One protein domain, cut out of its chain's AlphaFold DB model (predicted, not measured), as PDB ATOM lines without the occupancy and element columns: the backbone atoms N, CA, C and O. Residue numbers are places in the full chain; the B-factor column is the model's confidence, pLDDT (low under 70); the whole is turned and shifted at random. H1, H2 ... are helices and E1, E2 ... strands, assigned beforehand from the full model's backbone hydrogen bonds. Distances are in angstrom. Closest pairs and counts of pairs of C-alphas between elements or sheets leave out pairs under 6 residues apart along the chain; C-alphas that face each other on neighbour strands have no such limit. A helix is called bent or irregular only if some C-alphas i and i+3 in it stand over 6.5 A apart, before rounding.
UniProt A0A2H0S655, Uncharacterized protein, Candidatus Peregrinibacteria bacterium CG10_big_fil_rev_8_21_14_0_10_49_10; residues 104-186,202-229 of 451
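This is residues 104 to 186 and 202 to 229 of the 451 residues of an uncharacterized protein of Candidatus Peregrinibacteria bacterium CG10_big_fil_rev_8_21_14_0_10_49_10 (UniProt A0A2H0S655). Four helices, H1, H2, H4 and H5, make an up-and-down bundle, each running against the one before it, with H1 and H4 apart. At one end of the bundle lie the small hairpin of E1 and E2, the short helix H3 close to E1, and the short helix H6, which crosses the beginning of H4. The printed part has 111 residues, with six named helices and two named strands in the order H1 H2 H3 E1 E2 H4 H5 H6; the sheet E1 - E2 is antiparallel and the class is mostly helix. The whole is compact, with a radius of gyration of the C-alphas of 14.3 A, and spans 43 by 30 by 20 A.

H1, residues 107 to 123, and H2, residues 126 to 142, form a helical hairpin at a shallow tilt of 19 degrees; they touch, closest at the C-alphas of Lys 114 and Ile 139, 6.1 A apart. Beyond H2, the closest C-alphas of H3, residues 149 to 154, and E1, residues 158 to 161, are those of Ile 152 and Tyr 159, 5.6 A apart. E1 and E2, residues 164 to 167, form an antiparallel hairpin, with N 159 and O 166 at 3.0 A and N 166 and O 159 at 2.8 A, within hydrogen-bond range. H4, residues 169 to 179, touches residues 130 to 134 of H2, closest at the C-alphas of Arg 131 and Leu 179, 6.1 A apart. H5, residues 203 to 219, touches H4 at a shallow tilt of 19 degrees, opposite ways, closest at the C-alphas of Thr 169 and Val 218, 5.7 A apart. With residues 203 to 210 alone H5 touches H1, closest at the C-alphas of Val 120 and Pro 203, 5.4 A apart. H6, residues 222 to 228, touches H4 about perpendicular, at 80 degrees, closest at the C-alphas of Thr 169 and His 225, 6.2 A apart. Every O i to N i+4 pair is within hydrogen-bond range in H3, H4, H5 and H6, and 11 of 13 are in H1 and in H2.

H1 begins at C-alpha 107 (-1.744, -0.569, -34.499) and is 25.0 A long; H2 is 22.4 A long. Both are irregular: C-alphas 119 and 122 are 7.6 A apart, and C-alphas 127 and 130 are 8.2 A apart. H4 is 15.0 A long and H5 24.5 A. H6 ends at C-alpha 228 (-23.433, 12.392, -23.030).

The two C-alphas farthest apart, those of Gln 123 and Leu 162, are 43.4 A apart. Residues 187 to 201 are not printed, and C-alphas 186 and 202 are 14.8 A apart across this cut, in the link from H4 to H5. Of the links printed whole, none is long. The mean pLDDT of the printed part is 78.0, and 27 residues are under 70, among them residues 146 to 153, 160 to 165 and 181 to 186.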
ATOM      1  N   THR A 104     -10.212   2.853 -36.030       84.25
ATOM      2  CA  THR A 104      -9.682   4.091 -35.432       84.25
ATOM      3  C   THR A 104      -8.341   3.858 -34.731       84.25
ATOM      4  O   THR A 104      -7.408   4.649 -34.901       84.25
ATOM      5  N   LEU A 105      -8.221   2.755 -33.985       83.31
ATOM      6  CA  LEU A 105      -7.067   2.389 -33.154       83.31
ATOM      7  C   LEU A 105      -6.130   1.376 -33.828       83.31
ATOM      8  O   LEU A 105      -5.453   0.598 -33.152       83.31
ATOM      9  N   ALA A 106      -6.068   1.388 -35.162       83.81
ATOM     10  CA  ALA A 106      -5.204   0.496 -35.923       83.81
ATOM     11  C   ALA A 106      -3.737   0.575 -35.429       83.81
ATOM     12  O   ALA A 106      -3.174   1.678 -35.378       83.81
ATOM     13  N   PRO A 107      -3.072  -0.562 -35.122       78.12
ATOM     14  CA  PRO A 107      -1.744  -0.569 -34.499       78.12
ATOM     15  C   PRO A 107      -0.703   0.275 -35.238       78.12
ATOM     16  O   PRO A 107       0.012   1.055 -34.620       78.12
ATOM     17  N   GLN A 108      -0.681   0.216 -36.573       80.81
ATOM     18  CA  GLN A 108       0.261   0.987 -37.395       80.81
ATOM     19  C   GLN A 108       0.125   2.504 -37.195       80.81
ATOM     20  O   GLN A 108       1.129   3.219 -37.131       80.81
ATOM     21  N   ARG A 109      -1.111   3.002 -37.074       84.38
ATOM     22  CA  ARG A 109      -1.404   4.420 -36.837       84.38
ATOM     23  C   ARG A 109      -0.972   4.826 -35.429       84.38
ATOM     24  O   ARG A 109      -0.262   5.816 -35.270       84.38
ATOM     25  N   VAL A 110      -1.346   4.032 -34.424       87.12
ATOM     26  CA  VAL A 110      -1.022   4.295 -33.013       87.12
ATOM     27  C   VAL A 110       0.489   4.234 -32.766       87.12
ATOM     28  O   VAL A 110       1.036   5.119 -32.108       87.12
ATOM     29  N   ASP A 111       1.190   3.255 -33.338       87.06
ATOM     30  CA  ASP A 111       2.645   3.122 -33.220       87.06
ATOM     31  C   ASP A 111       3.385   4.267 -33.920       87.06
ATOM     32  O   ASP A 111       4.361   4.801 -33.383       87.06
ATOM     33  N   THR A 112       2.893   4.703 -35.084       89.75
ATOM     34  CA  THR A 112       3.424   5.887 -35.775       89.75
ATOM     35  C   THR A 112       3.280   7.129 -34.899       89.75
ATOM     36  O   THR A 112       4.265   7.833 -34.667       89.75
ATOM     37  N   LEU A 113       2.087   7.365 -34.346       89.75
ATOM     38  CA  LEU A 113       1.825   8.488 -33.449       89.75
ATOM     39  C   LEU A 113       2.692   8.421 -32.182       89.75
ATOM     40  O   LEU A 113       3.260   9.429 -31.760       89.75
ATOM     41  N   LYS A 114       2.873   7.228 -31.609       90.12
ATOM     42  CA  LYS A 114       3.722   6.989 -30.434       90.12
ATOM     43  C   LYS A 114       5.188   7.313 -30.700       90.12
ATOM     44  O   LYS A 114       5.837   7.945 -29.866       90.12
ATOM     45  N   ASN A 115       5.711   6.913 -31.856       90.00
ATOM     46  CA  ASN A 115       7.085   7.213 -32.249       90.00
ATOM     47  C   ASN A 115       7.282   8.712 -32.505       90.00
ATOM     48  O   ASN A 115       8.253   9.290 -32.014       90.00
ATOM     49  N   ARG A 116       6.330   9.364 -33.185       88.94
ATOM     50  CA  ARG A 116       6.344  10.822 -33.378       88.94
ATOM     51  C   ARG A 116       6.292  11.561 -32.046       88.94
ATOM     52  O   ARG A 116       7.114  12.442 -31.817       88.94
ATOM     53  N   PHE A 117       5.414  11.154 -31.132       89.75
ATOM     54  CA  PHE A 117       5.315  11.756 -29.805       89.75
ATOM     55  C   PHE A 117       6.619  11.653 -29.018       89.75
ATOM     56  O   PHE A 117       7.091  12.667 -28.514       89.75
ATOM     57  N   ARG A 118       7.257  10.476 -28.987       88.88
ATOM     58  CA  ARG A 118       8.569  10.299 -28.338       88.88
ATOM     59  C   ARG A 118       9.630  11.261 -28.878       88.88
ATOM     60  O   ARG A 118      10.419  11.772 -28.098       88.88
ATOM     61  N   SER A 119       9.627  11.542 -30.184       85.50
ATOM     62  CA  SER A 119      10.614  12.439 -30.810       85.50
ATOM     63  C   SER A 119      10.434  13.926 -30.474       85.50
ATOM     64  O   SER A 119      11.386  14.698 -30.570       85.50
ATOM     65  N   VAL A 120       9.230  14.329 -30.052       84.75
ATOM     66  CA  VAL A 120       8.881  15.734 -29.768       84.75
ATOM     67  C   VAL A 120       8.560  15.986 -28.294       84.75
ATOM     68  O   VAL A 120       8.346  17.127 -27.891       84.75
ATOM     69  N   GLN A 121       8.520  14.938 -27.469       83.12
ATOM     70  CA  GLN A 121       8.040  14.992 -26.089       83.12
ATOM     71  C   GLN A 121       8.833  15.968 -25.204       83.12
ATOM     72  O   GLN A 121       8.261  16.585 -24.296       83.12
ATOM     73  N   ASP A 122      10.133  16.106 -25.457       84.00
ATOM     74  CA  ASP A 122      11.030  16.993 -24.707       84.00
ATOM     75  C   ASP A 122      10.995  18.441 -25.204       84.00
ATOM     76  O   ASP A 122      11.464  19.346 -24.520       84.00
ATOM     77  N   GLN A 123      10.374  18.679 -26.361       80.94
ATOM     78  CA  GLN A 123      10.168  20.012 -26.926       80.94
ATOM     79  C   GLN A 123       8.890  20.678 -26.380       80.94
ATOM     80  O   GLN A 123       8.649  21.854 -26.639       80.94
ATOM     81  N   ILE A 124       8.054  19.941 -25.633       74.69
ATOM     82  CA  ILE A 124       6.826  20.472 -25.027       74.69
ATOM     83  C   ILE A 124       7.191  21.291 -23.776       74.69
ATOM     84  O   ILE A 124       7.729  20.719 -22.821       74.69
ATOM     85  N   PRO A 125       6.862  22.598 -23.722       70.88
ATOM     86  CA  PRO A 125       7.206  23.451 -22.589       70.88
ATOM     87  C   PRO A 125       6.576  22.980 -21.263       70.88
ATOM     88  O   PRO A 125       5.439  22.499 -21.262       70.88
ATOM     89  N   PRO A 126       7.232  23.200 -20.104       71.75
ATOM     90  CA  PRO A 126       6.674  22.853 -18.791       71.75
ATOM     91  C   PRO A 126       5.324  23.514 -18.478       71.75
ATOM     92  O   PRO A 126       4.497  22.921 -17.789       71.75
ATOM     93  N   SER A 127       5.069  24.710 -19.020       67.19
ATOM     94  CA  SER A 127       3.782  25.415 -18.916       67.19
ATOM     95  C   SER A 127       2.614  24.672 -19.582       67.19
ATOM     96  O   SER A 127       1.461  25.043 -19.384       67.19
ATOM     97  N   GLN A 128       2.896  23.610 -20.344       73.69
ATOM     98  CA  GLN A 128       1.923  22.741 -21.010       73.69
ATOM     99  C   GLN A 128       1.969  21.295 -20.482       73.69
ATOM    100  O   GLN A 128       1.610  20.345 -21.183       73.69
ATOM    101  N   SER A 129       2.405  21.111 -19.233       76.62
ATOM    102  CA  SER A 129       2.519  19.805 -18.572       76.62
ATOM    103  C   SER A 129       1.221  18.988 -18.598       76.62
ATOM    104  O   SER A 129       1.280  17.778 -18.815       76.62
ATOM    105  N   GLU A 130       0.056  19.629 -18.472       82.94
ATOM    106  CA  GLU A 130      -1.240  18.939 -18.521       82.94
ATOM    107  C   GLU A 130      -1.553  18.392 -19.925       82.94
ATOM    108  O   GLU A 130      -1.976  17.245 -20.061       82.94
ATOM    109  N   ARG A 131      -1.223  19.130 -20.997       83.75
ATOM    110  CA  ARG A 131      -1.337  18.632 -22.385       83.75
ATOM    111  C   ARG A 131      -0.402  17.449 -22.628       83.75
ATOM    112  O   ARG A 131      -0.813  16.432 -23.181       83.75
ATOM    113  N   LYS A 132       0.844  17.536 -22.141       85.88
ATOM    114  CA  LYS A 132       1.803  16.417 -22.162       85.88
ATOM    115  C   LYS A 132       1.274  15.209 -21.385       85.88
ATOM    116  O   LYS A 132       1.475  14.076 -21.820       85.88
ATOM    117  N   ARG A 133       0.593  15.416 -20.256       88.31
ATOM    118  CA  ARG A 133      -0.020  14.349 -19.453       88.31
ATOM    119  C   ARG A 133      -1.182  13.677 -20.182       88.31
ATOM    120  O   ARG A 133      -1.225  12.450 -20.204       88.31
ATOM    121  N   VAL A 134      -2.073  14.449 -20.803       89.00
ATOM    122  CA  VAL A 134      -3.188  13.911 -21.598       89.00
ATOM    123  C   VAL A 134      -2.671  13.108 -22.791       89.00
ATOM    124  O   VAL A 134      -3.082  11.965 -22.963       89.00
ATOM    125  N   MET A 135      -1.700  13.632 -23.548       89.25
ATOM    126  CA  MET A 135      -1.079  12.878 -24.647       89.25
ATOM    127  C   MET A 135      -0.406  11.587 -24.155       89.25
ATOM    128  O   MET A 135      -0.586  10.534 -24.759       89.25
ATOM    129  N   ASN A 136       0.311  11.630 -23.024       89.62
ATOM    130  CA  ASN A 136       0.896  10.433 -22.408       89.62
ATOM    131  C   ASN A 136      -0.166   9.402 -21.996       89.62
ATOM    132  O   ASN A 136       0.037   8.209 -22.205       89.62
ATOM    133  N   LYS A 137      -1.287   9.839 -21.414       91.56
ATOM    134  CA  LYS A 137      -2.415   8.968 -21.052       91.56
ATOM    135  C   LYS A 137      -3.015   8.319 -22.301       91.56
ATOM    136  O   LYS A 137      -3.133   7.098 -22.351       91.56
ATOM    137  N   ALA A 138      -3.336   9.118 -23.317       88.94
ATOM    138  CA  ALA A 138      -3.962   8.644 -24.545       88.94
ATOM    139  C   ALA A 138      -3.060   7.668 -25.317       88.94
ATOM    140  O   ALA A 138      -3.453   6.534 -25.572       88.94
ATOM    141  N   ILE A 139      -1.814   8.053 -25.594       87.81
ATOM    142  CA  ILE A 139      -0.860   7.249 -26.374       87.81
ATOM    143  C   ILE A 139      -0.309   6.065 -25.563       87.81
ATOM    144  O   ILE A 139      -0.006   5.009 -26.120       87.81
ATOM    145  N   GLY A 140      -0.136   6.237 -24.251       84.31
ATOM    146  CA  GLY A 140       0.465   5.229 -23.379       84.31
ATOM    147  C   GLY A 140      -0.475   4.078 -23.042       84.31
ATOM    148  O   GLY A 140      -0.038   2.929 -23.040       84.31
ATOM    149  N   SER A 141      -1.744   4.373 -22.756       80.12
ATOM    150  CA  SER A 141      -2.719   3.356 -22.341       80.12
ATOM    151  C   SER A 141      -4.124   3.541 -22.904       80.12
ATOM    152  O   SER A 141      -4.901   2.603 -22.834       80.12
ATOM    153  N   GLY A 142      -4.469   4.703 -23.461       83.88
ATOM    154  CA  GLY A 142      -5.817   4.994 -23.955       83.88
ATOM    155  C   GLY A 142      -6.142   4.477 -25.360       83.88
ATOM    156  O   GLY A 142      -7.291   4.138 -25.621       83.88
ATOM    157  N   PHE A 143      -5.155   4.387 -26.253       87.88
ATOM    158  CA  PHE A 143      -5.329   3.928 -27.641       87.88
ATOM    159  C   PHE A 143      -5.161   2.418 -27.822       87.88
ATOM    160  O   PHE A 143      -5.065   1.931 -28.944       87.88
ATOM    161  N   THR A 144      -5.107   1.658 -26.729       82.81
ATOM    162  CA  THR A 144      -5.052   0.194 -26.786       82.81
ATOM    163  C   THR A 144      -6.451  -0.365 -26.593       82.81
ATOM    164  O   THR A 144      -7.096  -0.071 -25.594       82.81
ATOM    165  N   LEU A 145      -6.929  -1.193 -27.522       79.19
ATOM    166  CA  LEU A 145      -8.191  -1.898 -27.318       79.19
ATOM    167  C   LEU A 145      -8.033  -2.953 -26.213       79.19
ATOM    168  O   LEU A 145      -7.201  -3.851 -26.364       79.19
ATOM    169  N   PRO A 146      -8.809  -2.868 -25.119       68.44
ATOM    170  CA  PRO A 146      -8.731  -3.836 -24.042       68.44
ATOM    171  C   PRO A 146      -9.295  -5.167 -24.533       68.44
ATOM    172  O   PRO A 146     -10.401  -5.222 -25.071       68.44
ATOM    173  N   ARG A 147      -8.529  -6.242 -24.354       60.84
ATOM    174  CA  ARG A 147      -8.886  -7.581 -24.828       60.84
ATOM    175  C   ARG A 147      -9.577  -8.428 -23.764       60.84
ATOM    176  O   ARG A 147     -10.244  -9.405 -24.087       60.84
ATOM    177  N   THR A 148      -9.460  -8.036 -22.494       55.44
ATOM    178  CA  THR A 148     -10.035  -8.762 -21.352       55.44
ATOM    179  C   THR A 148     -10.910  -7.860 -20.468       55.44
ATOM    180  O   THR A 148     -10.680  -6.651 -20.386       55.44
ATOM    181  N   PRO A 149     -11.894  -8.399 -19.720       54.19
ATOM    182  CA  PRO A 149     -12.680  -7.608 -18.761       54.19
ATOM    183  C   PRO A 149     -11.836  -6.917 -17.699       54.19
ATOM    184  O   PRO A 149     -12.192  -5.842 -17.217       54.19
ATOM    185  N   GLN A 150     -10.742  -7.554 -17.285       59.12
ATOM    186  CA  GLN A 150      -9.813  -7.013 -16.303       59.12
ATOM    187  C   GLN A 150      -9.099  -5.780 -16.859       59.12
ATOM    188  O   GLN A 150      -8.942  -4.796 -16.132       59.12
ATOM    189  N   GLU A 151      -8.722  -5.807 -18.140       60.78
ATOM    190  CA  GLU A 151      -8.202  -4.637 -18.848       60.78
ATOM    191  C   GLU A 151      -9.269  -3.549 -18.961       60.78
ATOM    192  O   GLU A 151      -8.987  -2.409 -18.606       60.78
ATOM    193  N   ILE A 152     -10.514  -3.891 -19.323       64.06
ATOM    194  CA  ILE A 152     -11.611  -2.914 -19.433       64.06
ATOM    195  C   ILE A 152     -11.874  -2.204 -18.097       64.06
ATOM    196  O   ILE A 152     -12.025  -0.984 -18.061       64.06
ATOM    197  N   LYS A 153     -11.873  -2.935 -16.973       64.88
ATOM    198  CA  LYS A 153     -12.068  -2.354 -15.629       64.88
ATOM    199  C   LYS A 153     -11.023  -1.290 -15.280       64.88
ATOM    200  O   LYS A 153     -11.330  -0.364 -14.531       64.88
ATOM    201  N   LYS A 154      -9.803  -1.429 -15.803       72.50
ATOM    202  CA  LYS A 154      -8.673  -0.524 -15.549       72.50
ATOM    203  C   LYS A 154      -8.434   0.465 -16.696       72.50
ATOM    204  O   LYS A 154      -7.561   1.321 -16.572       72.50
ATOM    205  N   HIS A 155      -9.190   0.364 -17.791       79.81
ATOM    206  CA  HIS A 155      -8.964   1.157 -18.991       79.81
ATOM    207  C   HIS A 155      -9.431   2.614 -18.809       79.81
ATOM    208  O   HIS A 155     -10.541   2.841 -18.315       79.81
ATOM    209  N   PRO A 156      -8.641   3.624 -19.232       80.94
ATOM    210  CA  PRO A 156      -8.993   5.034 -19.044       80.94
ATOM    211  C   PRO A 156     -10.196   5.500 -19.880       80.94
ATOM    212  O   PRO A 156     -10.895   6.416 -19.453       80.94
ATOM    213  N   TYR A 157     -10.444   4.886 -21.043       86.88
ATOM    214  CA  TYR A 157     -11.467   5.334 -22.006       86.88
ATOM    215  C   TYR A 157     -12.574   4.332 -22.321       86.88
ATOM    216  O   TYR A 157     -13.484   4.679 -23.063       86.88
ATOM    217  N   PHE A 158     -12.542   3.117 -21.768       80.75
ATOM    218  CA  PHE A 158     -13.537   2.095 -22.106       80.75
ATOM    219  C   PHE A 158     -14.236   1.549 -20.861       80.75
ATOM    220  O   PHE A 158     -13.720   1.634 -19.741       80.75
ATOM    221  N   TYR A 159     -15.441   1.027 -21.055       75.75
ATOM    222  CA  TYR A 159     -16.209   0.292 -20.053       75.75
ATOM    223  C   TYR A 159     -17.142  -0.720 -20.734       75.75
ATOM    224  O   TYR A 159     -17.277  -0.716 -21.954       75.75
ATOM    225  N   LEU A 160     -17.752  -1.609 -19.946       62.03
ATOM    226  CA  LEU A 160     -18.776  -2.542 -20.422       62.03
ATOM    227  C   LEU A 160     -20.153  -2.098 -19.930       62.03
ATOM    228  O   LEU A 160     -20.333  -1.868 -18.734       62.03
ATOM    229  N   GLU A 161     -21.126  -2.052 -20.837       59.00
ATOM    230  CA  GLU A 161     -22.546  -1.835 -20.537       59.00
ATOM    231  C   GLU A 161     -23.358  -2.853 -21.340       59.00
ATOM    232  O   GLU A 161     -23.236  -2.913 -22.562       59.00
ATOM    233  N   LEU A 162     -24.147  -3.688 -20.652       51.91
ATOM    234  CA  LEU A 162     -24.981  -4.732 -21.271       51.91
ATOM    235  C   LEU A 162     -24.206  -5.673 -22.220       51.91
ATOM    236  O   LEU A 162     -24.714  -6.104 -23.246       51.91
ATOM    237  N   GLY A 163     -22.947  -5.979 -21.893       49.38
ATOM    238  CA  GLY A 163     -22.098  -6.861 -22.703       49.38
ATOM    239  C   GLY A 163     -21.452  -6.199 -23.925       49.38
ATOM    240  O   GLY A 163     -20.615  -6.833 -24.558       49.38
ATOM    241  N   ALA A 164     -21.754  -4.932 -24.223       59.19
ATOM    242  CA  ALA A 164     -21.100  -4.167 -25.281       59.19
ATOM    243  C   ALA A 164     -19.941  -3.322 -24.728       59.19
ATOM    244  O   ALA A 164     -20.046  -2.724 -23.651       59.19
ATOM    245  N   LEU A 165     -18.840  -3.251 -25.483       64.00
ATOM    246  CA  LEU A 165     -17.748  -2.313 -25.227       64.00
ATOM    247  C   LEU A 165     -18.224  -0.892 -25.550       64.00
ATOM    248  O   LEU A 165     -18.711  -0.636 -26.649       64.00
ATOM    249  N   ARG A 166     -18.089   0.015 -24.585       75.81
ATOM    250  CA  ARG A 166     -18.524   1.412 -24.665       75.81
ATOM    251  C   ARG A 166     -17.365   2.369 -24.464       75.81
ATOM    252  O   ARG A 166     -16.402   2.053 -23.755       75.81
ATOM    253  N   VAL A 167     -17.490   3.560 -25.036       78.88
ATOM    254  CA  VAL A 167     -16.503   4.642 -24.907       78.88
ATOM    255  C   VAL A 167     -16.907   5.571 -23.767       78.88
ATOM    256  O   VAL A 167     -18.048   6.000 -23.697       78.88
ATOM    257  N   ARG A 168     -15.981   5.912 -22.861       77.75
ATOM    258  CA  ARG A 168     -16.192   6.907 -21.790       77.75
ATOM    259  C   ARG A 168     -16.154   8.317 -22.369       77.75
ATOM    260  O   ARG A 168     -15.158   9.034 -22.236       77.75
ATOM    261  N   THR A 169     -17.212   8.683 -23.082       79.56
ATOM    262  CA  THR A 169     -17.268   9.914 -23.875       79.56
ATOM    263  C   THR A 169     -17.066  11.177 -23.033       79.56
ATOM    264  O   THR A 169     -16.495  12.154 -23.511       79.56
ATOM    265  N   ASP A 170     -17.491  11.163 -21.774       74.56
ATOM    266  CA  ASP A 170     -17.270  12.226 -20.793       74.56
ATOM    267  C   ASP A 170     -15.775  12.499 -20.547       74.56
ATOM    268  O   ASP A 170     -15.324  13.642 -20.656       74.56
ATOM    269  N   ILE A 171     -14.991  11.446 -20.295       82.62
ATOM    270  CA  ILE A 171     -13.544  11.539 -20.062       82.62
ATOM    271  C   ILE A 171     -12.823  11.922 -21.354       82.62
ATOM    272  O   ILE A 171     -11.943  12.783 -21.344       82.62
ATOM    273  N   VAL A 172     -13.192  11.294 -22.474       83.19
ATOM    274  CA  VAL A 172     -12.553  11.560 -23.768       83.19
ATOM    275  C   VAL A 172     -12.788  13.013 -24.199       83.19
ATOM    276  O   VAL A 172     -11.851  13.672 -24.638       83.19
ATOM    277  N   LYS A 173     -13.991  13.570 -23.992       82.69
ATOM    278  CA  LYS A 173     -14.288  14.986 -24.276       82.69
ATOM    279  C   LYS A 173     -13.513  15.960 -23.389       82.69
ATOM    280  O   LYS A 173     -13.089  17.002 -23.881       82.69
ATOM    281  N   GLN A 174     -13.300  15.639 -22.111       84.44
ATOM    282  CA  GLN A 174     -12.459  16.456 -21.229       84.44
ATOM    283  C   GLN A 174     -11.003  16.499 -21.723       84.44
ATOM    284  O   GLN A 174     -10.372  17.560 -21.751       84.44
ATOM    285  N   ASP A 175     -10.483  15.350 -22.151       87.62
ATOM    286  CA  ASP A 175      -9.142  15.250 -22.715       87.62
ATOM    287  C   ASP A 175      -9.056  16.012 -24.057       87.62
ATOM    288  O   ASP A 175      -8.124  16.789 -24.247       87.62
ATOM    289  N   ILE A 176     -10.066  15.915 -24.936       87.44
ATOM    290  CA  ILE A 176     -10.170  16.723 -26.171       87.44
ATOM    291  C   ILE A 176     -10.164  18.225 -25.863       87.44
ATOM    292  O   ILE A 176      -9.450  18.978 -26.526       87.44
ATOM    293  N   ALA A 177     -10.926  18.677 -24.864       83.94
ATOM    294  CA  ALA A 177     -10.959  20.083 -24.463       83.94
ATOM    295  C   ALA A 177      -9.578  20.567 -23.990       83.94
ATOM    296  O   ALA A 177      -9.139  21.649 -24.364       83.94
ATOM    297  N   THR A 178      -8.845  19.728 -23.254       86.12
ATOM    298  CA  THR A 178      -7.471  20.026 -22.805       86.12
ATOM    299  C   THR A 178      -6.493  20.187 -23.979       86.12
ATOM    300  O   THR A 178      -5.574  21.012 -23.928       86.12
ATOM    301  N   LEU A 179      -6.696  19.409 -25.048       82.94
ATOM    302  CA  LEU A 179      -5.913  19.479 -26.286       82.94
ATOM    303  C   LEU A 179      -6.426  20.541 -27.277       82.94
ATOM    304  O   LEU A 179      -5.801  20.739 -28.317       82.94
ATOM    305  N   SER A 180      -7.550  21.206 -26.989       79.25
ATOM    306  CA  SER A 180      -8.154  22.206 -27.873       79.25
ATOM    307  C   SER A 180      -7.565  23.606 -27.670       79.25
ATOM    308  O   SER A 180      -6.936  23.919 -26.653       79.25
ATOM    309  N   GLU A 181      -7.734  24.438 -28.694       65.56
ATOM    310  CA  GLU A 181      -7.361  25.852 -28.710       65.56
ATOM    311  C   GLU A 181      -8.565  26.667 -28.187       65.56
ATOM    312  O   GLU A 181      -9.595  26.614 -28.839       65.56
ATOM    313  N   ASP A 182      -8.472  27.291 -26.998       54.66
ATOM    314  CA  ASP A 182      -9.217  28.491 -26.503       54.66
ATOM    315  C   ASP A 182      -8.901  28.681 -24.992       54.66
ATOM    316  O   ASP A 182      -8.678  27.693 -24.293       54.66
ATOM    317  N   ASP A 183      -8.765  29.845 -24.341       43.81
ATOM    318  CA  ASP A 183      -8.895  31.281 -24.648       43.81
ATOM    319  C   ASP A 183      -7.644  32.005 -24.079       43.81
ATOM    320  O   ASP A 183      -7.592  32.379 -22.905       43.81
ATOM    321  N   GLY A 184      -6.585  32.173 -24.881       48.69
ATOM    322  CA  GLY A 184      -5.409  32.981 -24.493       48.69
ATOM    323  C   GLY A 184      -4.064  32.255 -24.378       48.69
ATOM    324  O   GLY A 184      -3.071  32.882 -24.015       48.69
ATOM    325  N   ASN A 185      -3.984  30.969 -24.729       53.22
ATOM    326  CA  ASN A 185      -2.713  30.240 -24.817       53.22
ATOM    327  C   ASN A 185      -2.529  29.670 -26.239       53.22
ATOM    328  O   ASN A 185      -2.792  28.482 -26.467       53.22
ATOM    329  N   PRO A 186      -2.173  30.519 -27.227       51.78
ATOM    330  CA  PRO A 186      -2.139  30.116 -28.626       51.78
ATOM    331  C   PRO A 186      -1.155  28.959 -28.834       51.78
ATOM    332  O   PRO A 186       0.009  29.018 -28.434       51.78
ATOM    333  N   THR A 202       6.057  18.237 -35.508       85.06
ATOM    334  CA  THR A 202       6.090  19.183 -34.383       85.06
ATOM    335  C   THR A 202       5.226  18.666 -33.224       85.06
ATOM    336  O   THR A 202       4.320  17.852 -33.446       85.06
ATOM    337  N   PRO A 203       5.423  19.135 -31.974       83.44
ATOM    338  CA  PRO A 203       4.520  18.762 -30.885       83.44
ATOM    339  C   PRO A 203       3.075  19.217 -31.136       83.44
ATOM    340  O   PRO A 203       2.141  18.560 -30.681       83.44
ATOM    341  N   ARG A 204       2.879  20.286 -31.921       83.44
ATOM    342  CA  ARG A 204       1.565  20.704 -32.420       83.44
ATOM    343  C   ARG A 204       0.941  19.653 -33.337       83.44
ATOM    344  O   ARG A 204      -0.208  19.286 -33.107       83.44
ATOM    345  N   ASP A 205       1.681  19.151 -34.327       85.69
ATOM    346  CA  ASP A 205       1.177  18.132 -35.262       85.69
ATOM    347  C   ASP A 205       0.755  16.858 -34.513       85.69
ATOM    348  O   ASP A 205      -0.340  16.341 -34.726       85.69
ATOM    349  N   VAL A 206       1.585  16.398 -33.572       87.56
ATOM    350  CA  VAL A 206       1.299  15.210 -32.752       87.56
ATOM    351  C   VAL A 206       0.069  15.411 -31.869       87.56
ATOM    352  O   VAL A 206      -0.730  14.492 -31.701       87.56
ATOM    353  N   MET A 207      -0.104  16.604 -31.303       86.81
ATOM    354  CA  MET A 207      -1.256  16.902 -30.460       86.81
ATOM    355  C   MET A 207      -2.560  16.952 -31.259       86.81
ATOM    356  O   MET A 207      -3.564  16.409 -30.803       86.81
ATOM    357  N   LEU A 208      -2.540  17.554 -32.452       87.56
ATOM    358  CA  LEU A 208      -3.689  17.560 -33.360       87.56
ATOM    359  C   LEU A 208      -4.044  16.140 -33.815       87.56
ATOM    360  O   LEU A 208      -5.217  15.776 -33.811       87.56
ATOM    361  N   GLU A 209      -3.043  15.315 -34.132       89.00
ATOM    362  CA  GLU A 209      -3.244  13.907 -34.492       89.00
ATOM    363  C   GLU A 209      -3.815  13.102 -33.308       89.00
ATOM    364  O   GLU A 209      -4.766  12.340 -33.477       89.00
ATOM    365  N   CYS A 210      -3.321  13.331 -32.085       90.56
ATOM    366  CA  CYS A 210      -3.867  12.735 -30.863       90.56
ATOM    367  C   CYS A 210      -5.322  13.159 -30.609       90.56
ATOM    368  O   CYS A 210      -6.154  12.323 -30.257       90.56
ATOM    369  N   LYS A 211      -5.638  14.446 -30.788       90.50
ATOM    370  CA  LYS A 211      -6.998  14.978 -30.654       90.50
ATOM    371  C   LYS A 211      -7.941  14.333 -31.672       90.50
ATOM    372  O   LYS A 211      -9.007  13.878 -31.274       90.50
ATOM    373  N   ALA A 212      -7.529  14.230 -32.935       89.44
ATOM    374  CA  ALA A 212      -8.336  13.617 -33.989       89.44
ATOM    375  C   ALA A 212      -8.684  12.151 -33.673       89.44
ATOM    376  O   ALA A 212      -9.835  11.751 -33.809       89.44
ATOM    377  N   VAL A 213      -7.727  11.361 -33.166       91.12
ATOM    378  CA  VAL A 213      -7.998   9.974 -32.737       91.12
ATOM    379  C   VAL A 213      -9.024   9.934 -31.597       91.12
ATOM    380  O   VAL A 213      -9.935   9.112 -31.626       91.12
ATOM    381  N   LEU A 214      -8.914  10.821 -30.602       91.62
ATOM    382  CA  LEU A 214      -9.885  10.901 -29.502       91.62
ATOM    383  C   LEU A 214     -11.283  11.309 -29.998       91.62
ATOM    384  O   LEU A 214     -12.280  10.760 -29.531       91.62
ATOM    385  N   GLU A 215     -11.373  12.239 -30.949       89.31
ATOM    386  CA  GLU A 215     -12.637  12.633 -31.583       89.31
ATOM    387  C   GLU A 215     -13.267  11.457 -32.343       89.31
ATOM    388  O   GLU A 215     -14.445  11.162 -32.150       89.31
ATOM    389  N   GLU A 216     -12.482  10.715 -33.126       88.00
ATOM    390  CA  GLU A 216     -12.945   9.507 -33.818       88.00
ATOM    391  C   GLU A 216     -13.400   8.409 -32.841       88.00
ATOM    392  O   GLU A 216     -14.395   7.733 -33.097       88.00
ATOM    393  N   MET A 217     -12.730   8.250 -31.691       88.00
ATOM    394  CA  MET A 217     -13.176   7.326 -30.638       88.00
ATOM    395  C   MET A 217     -14.546   7.714 -30.078       88.00
ATOM    396  O   MET A 217     -15.372   6.841 -29.836       88.00
ATOM    397  N   VAL A 218     -14.809   9.009 -29.877       84.88
ATOM    398  CA  VAL A 218     -16.121   9.488 -29.415       84.88
ATOM    399  C   VAL A 218     -17.217   9.160 -30.430       84.88
ATOM    400  O   VAL A 218     -18.308   8.752 -30.042       84.88
ATOM    401  N   LEU A 219     -16.938   9.321 -31.723       81.94
ATOM    402  CA  LEU A 219     -17.910   9.057 -32.788       81.94
ATOM    403  C   LEU A 219     -18.115   7.555 -33.050       81.94
ATOM    404  O   LEU A 219     -19.159   7.172 -33.576       81.94
ATOM    405  N   ALA A 220     -17.170   6.703 -32.637       82.38
ATOM    406  CA  ALA A 220     -17.288   5.247 -32.731       82.38
ATOM    407  C   ALA A 220     -18.392   4.660 -31.828       82.38
ATOM    408  O   ALA A 220     -18.871   3.563 -32.111       82.38
ATOM    409  N   ASP A 221     -18.845   5.389 -30.796       78.19
ATOM    410  CA  ASP A 221     -20.017   5.048 -29.973       78.19
ATOM    411  C   ASP A 221     -21.137   6.102 -30.139       78.19
ATOM    412  O   ASP A 221     -21.321   6.976 -29.287       78.19
ATOM    413  N   PRO A 222     -21.926   6.036 -31.233       71.31
ATOM    414  CA  PRO A 222     -22.977   7.006 -31.555       71.31
ATOM    415  C   PRO A 222     -23.994   7.241 -30.438       71.31
ATOM    416  O   PRO A 222     -24.458   8.362 -30.235       71.31
ATOM    417  N   ILE A 223     -24.371   6.173 -29.729       69.88
ATOM    418  CA  ILE A 223     -25.406   6.215 -28.694       69.88
ATOM    419  C   ILE A 223     -24.850   6.908 -27.456       69.88
ATOM    420  O   ILE A 223     -25.501   7.814 -26.927       69.88
ATOM    421  N   ASP A 224     -23.651   6.528 -27.008       69.75
ATOM    422  CA  ASP A 224     -23.033   7.178 -25.859       69.75
ATOM    423  C   ASP A 224     -22.653   8.631 -26.173       69.75
ATOM    424  O   ASP A 224     -22.862   9.519 -25.341       69.75
ATOM    425  N   HIS A 225     -22.235   8.915 -27.411       77.06
ATOM    426  CA  HIS A 225     -21.997  10.272 -27.886       77.06
ATOM    427  C   HIS A 225     -23.231  11.162 -27.726       77.06
ATOM    428  O   HIS A 225     -23.171  12.181 -27.032       77.06
ATOM    429  N   VAL A 226     -24.371  10.781 -28.313       68.12
ATOM    430  CA  VAL A 226     -25.586  11.605 -28.229       68.12
ATOM    431  C   VAL A 226     -26.190  11.613 -26.828       68.12
ATOM    432  O   VAL A 226     -26.874  12.580 -26.495       68.12
ATOM    433  N   ARG A 227     -25.957  10.584 -25.998       64.06
ATOM    434  CA  ARG A 227     -26.405  10.522 -24.592       64.06
ATOM    435  C   ARG A 227     -25.652  11.518 -23.713       64.06
ATOM    436  O   ARG A 227     -26.271  12.203 -22.905       64.06
ATOM    437  N   THR A 228     -24.336  11.604 -23.886       64.00
ATOM    438  CA  THR A 228     -23.433  12.392 -23.030       64.00
ATOM    439  C   THR A 228     -23.166  13.800 -23.555       64.00
ATOM    440  O   THR A 228     -22.710  14.656 -22.800       64.00
ATOM    441  N   SER A 229     -23.423  14.077 -24.839       62.94
ATOM    442  CA  SER A 229     -23.324  15.431 -25.390       62.94
ATOM    443  C   SER A 229     -24.386  16.344 -24.761       62.94
ATOM    444  O   SER A 229     -25.587  16.075 -24.921       62.94
TER     445      SER A 229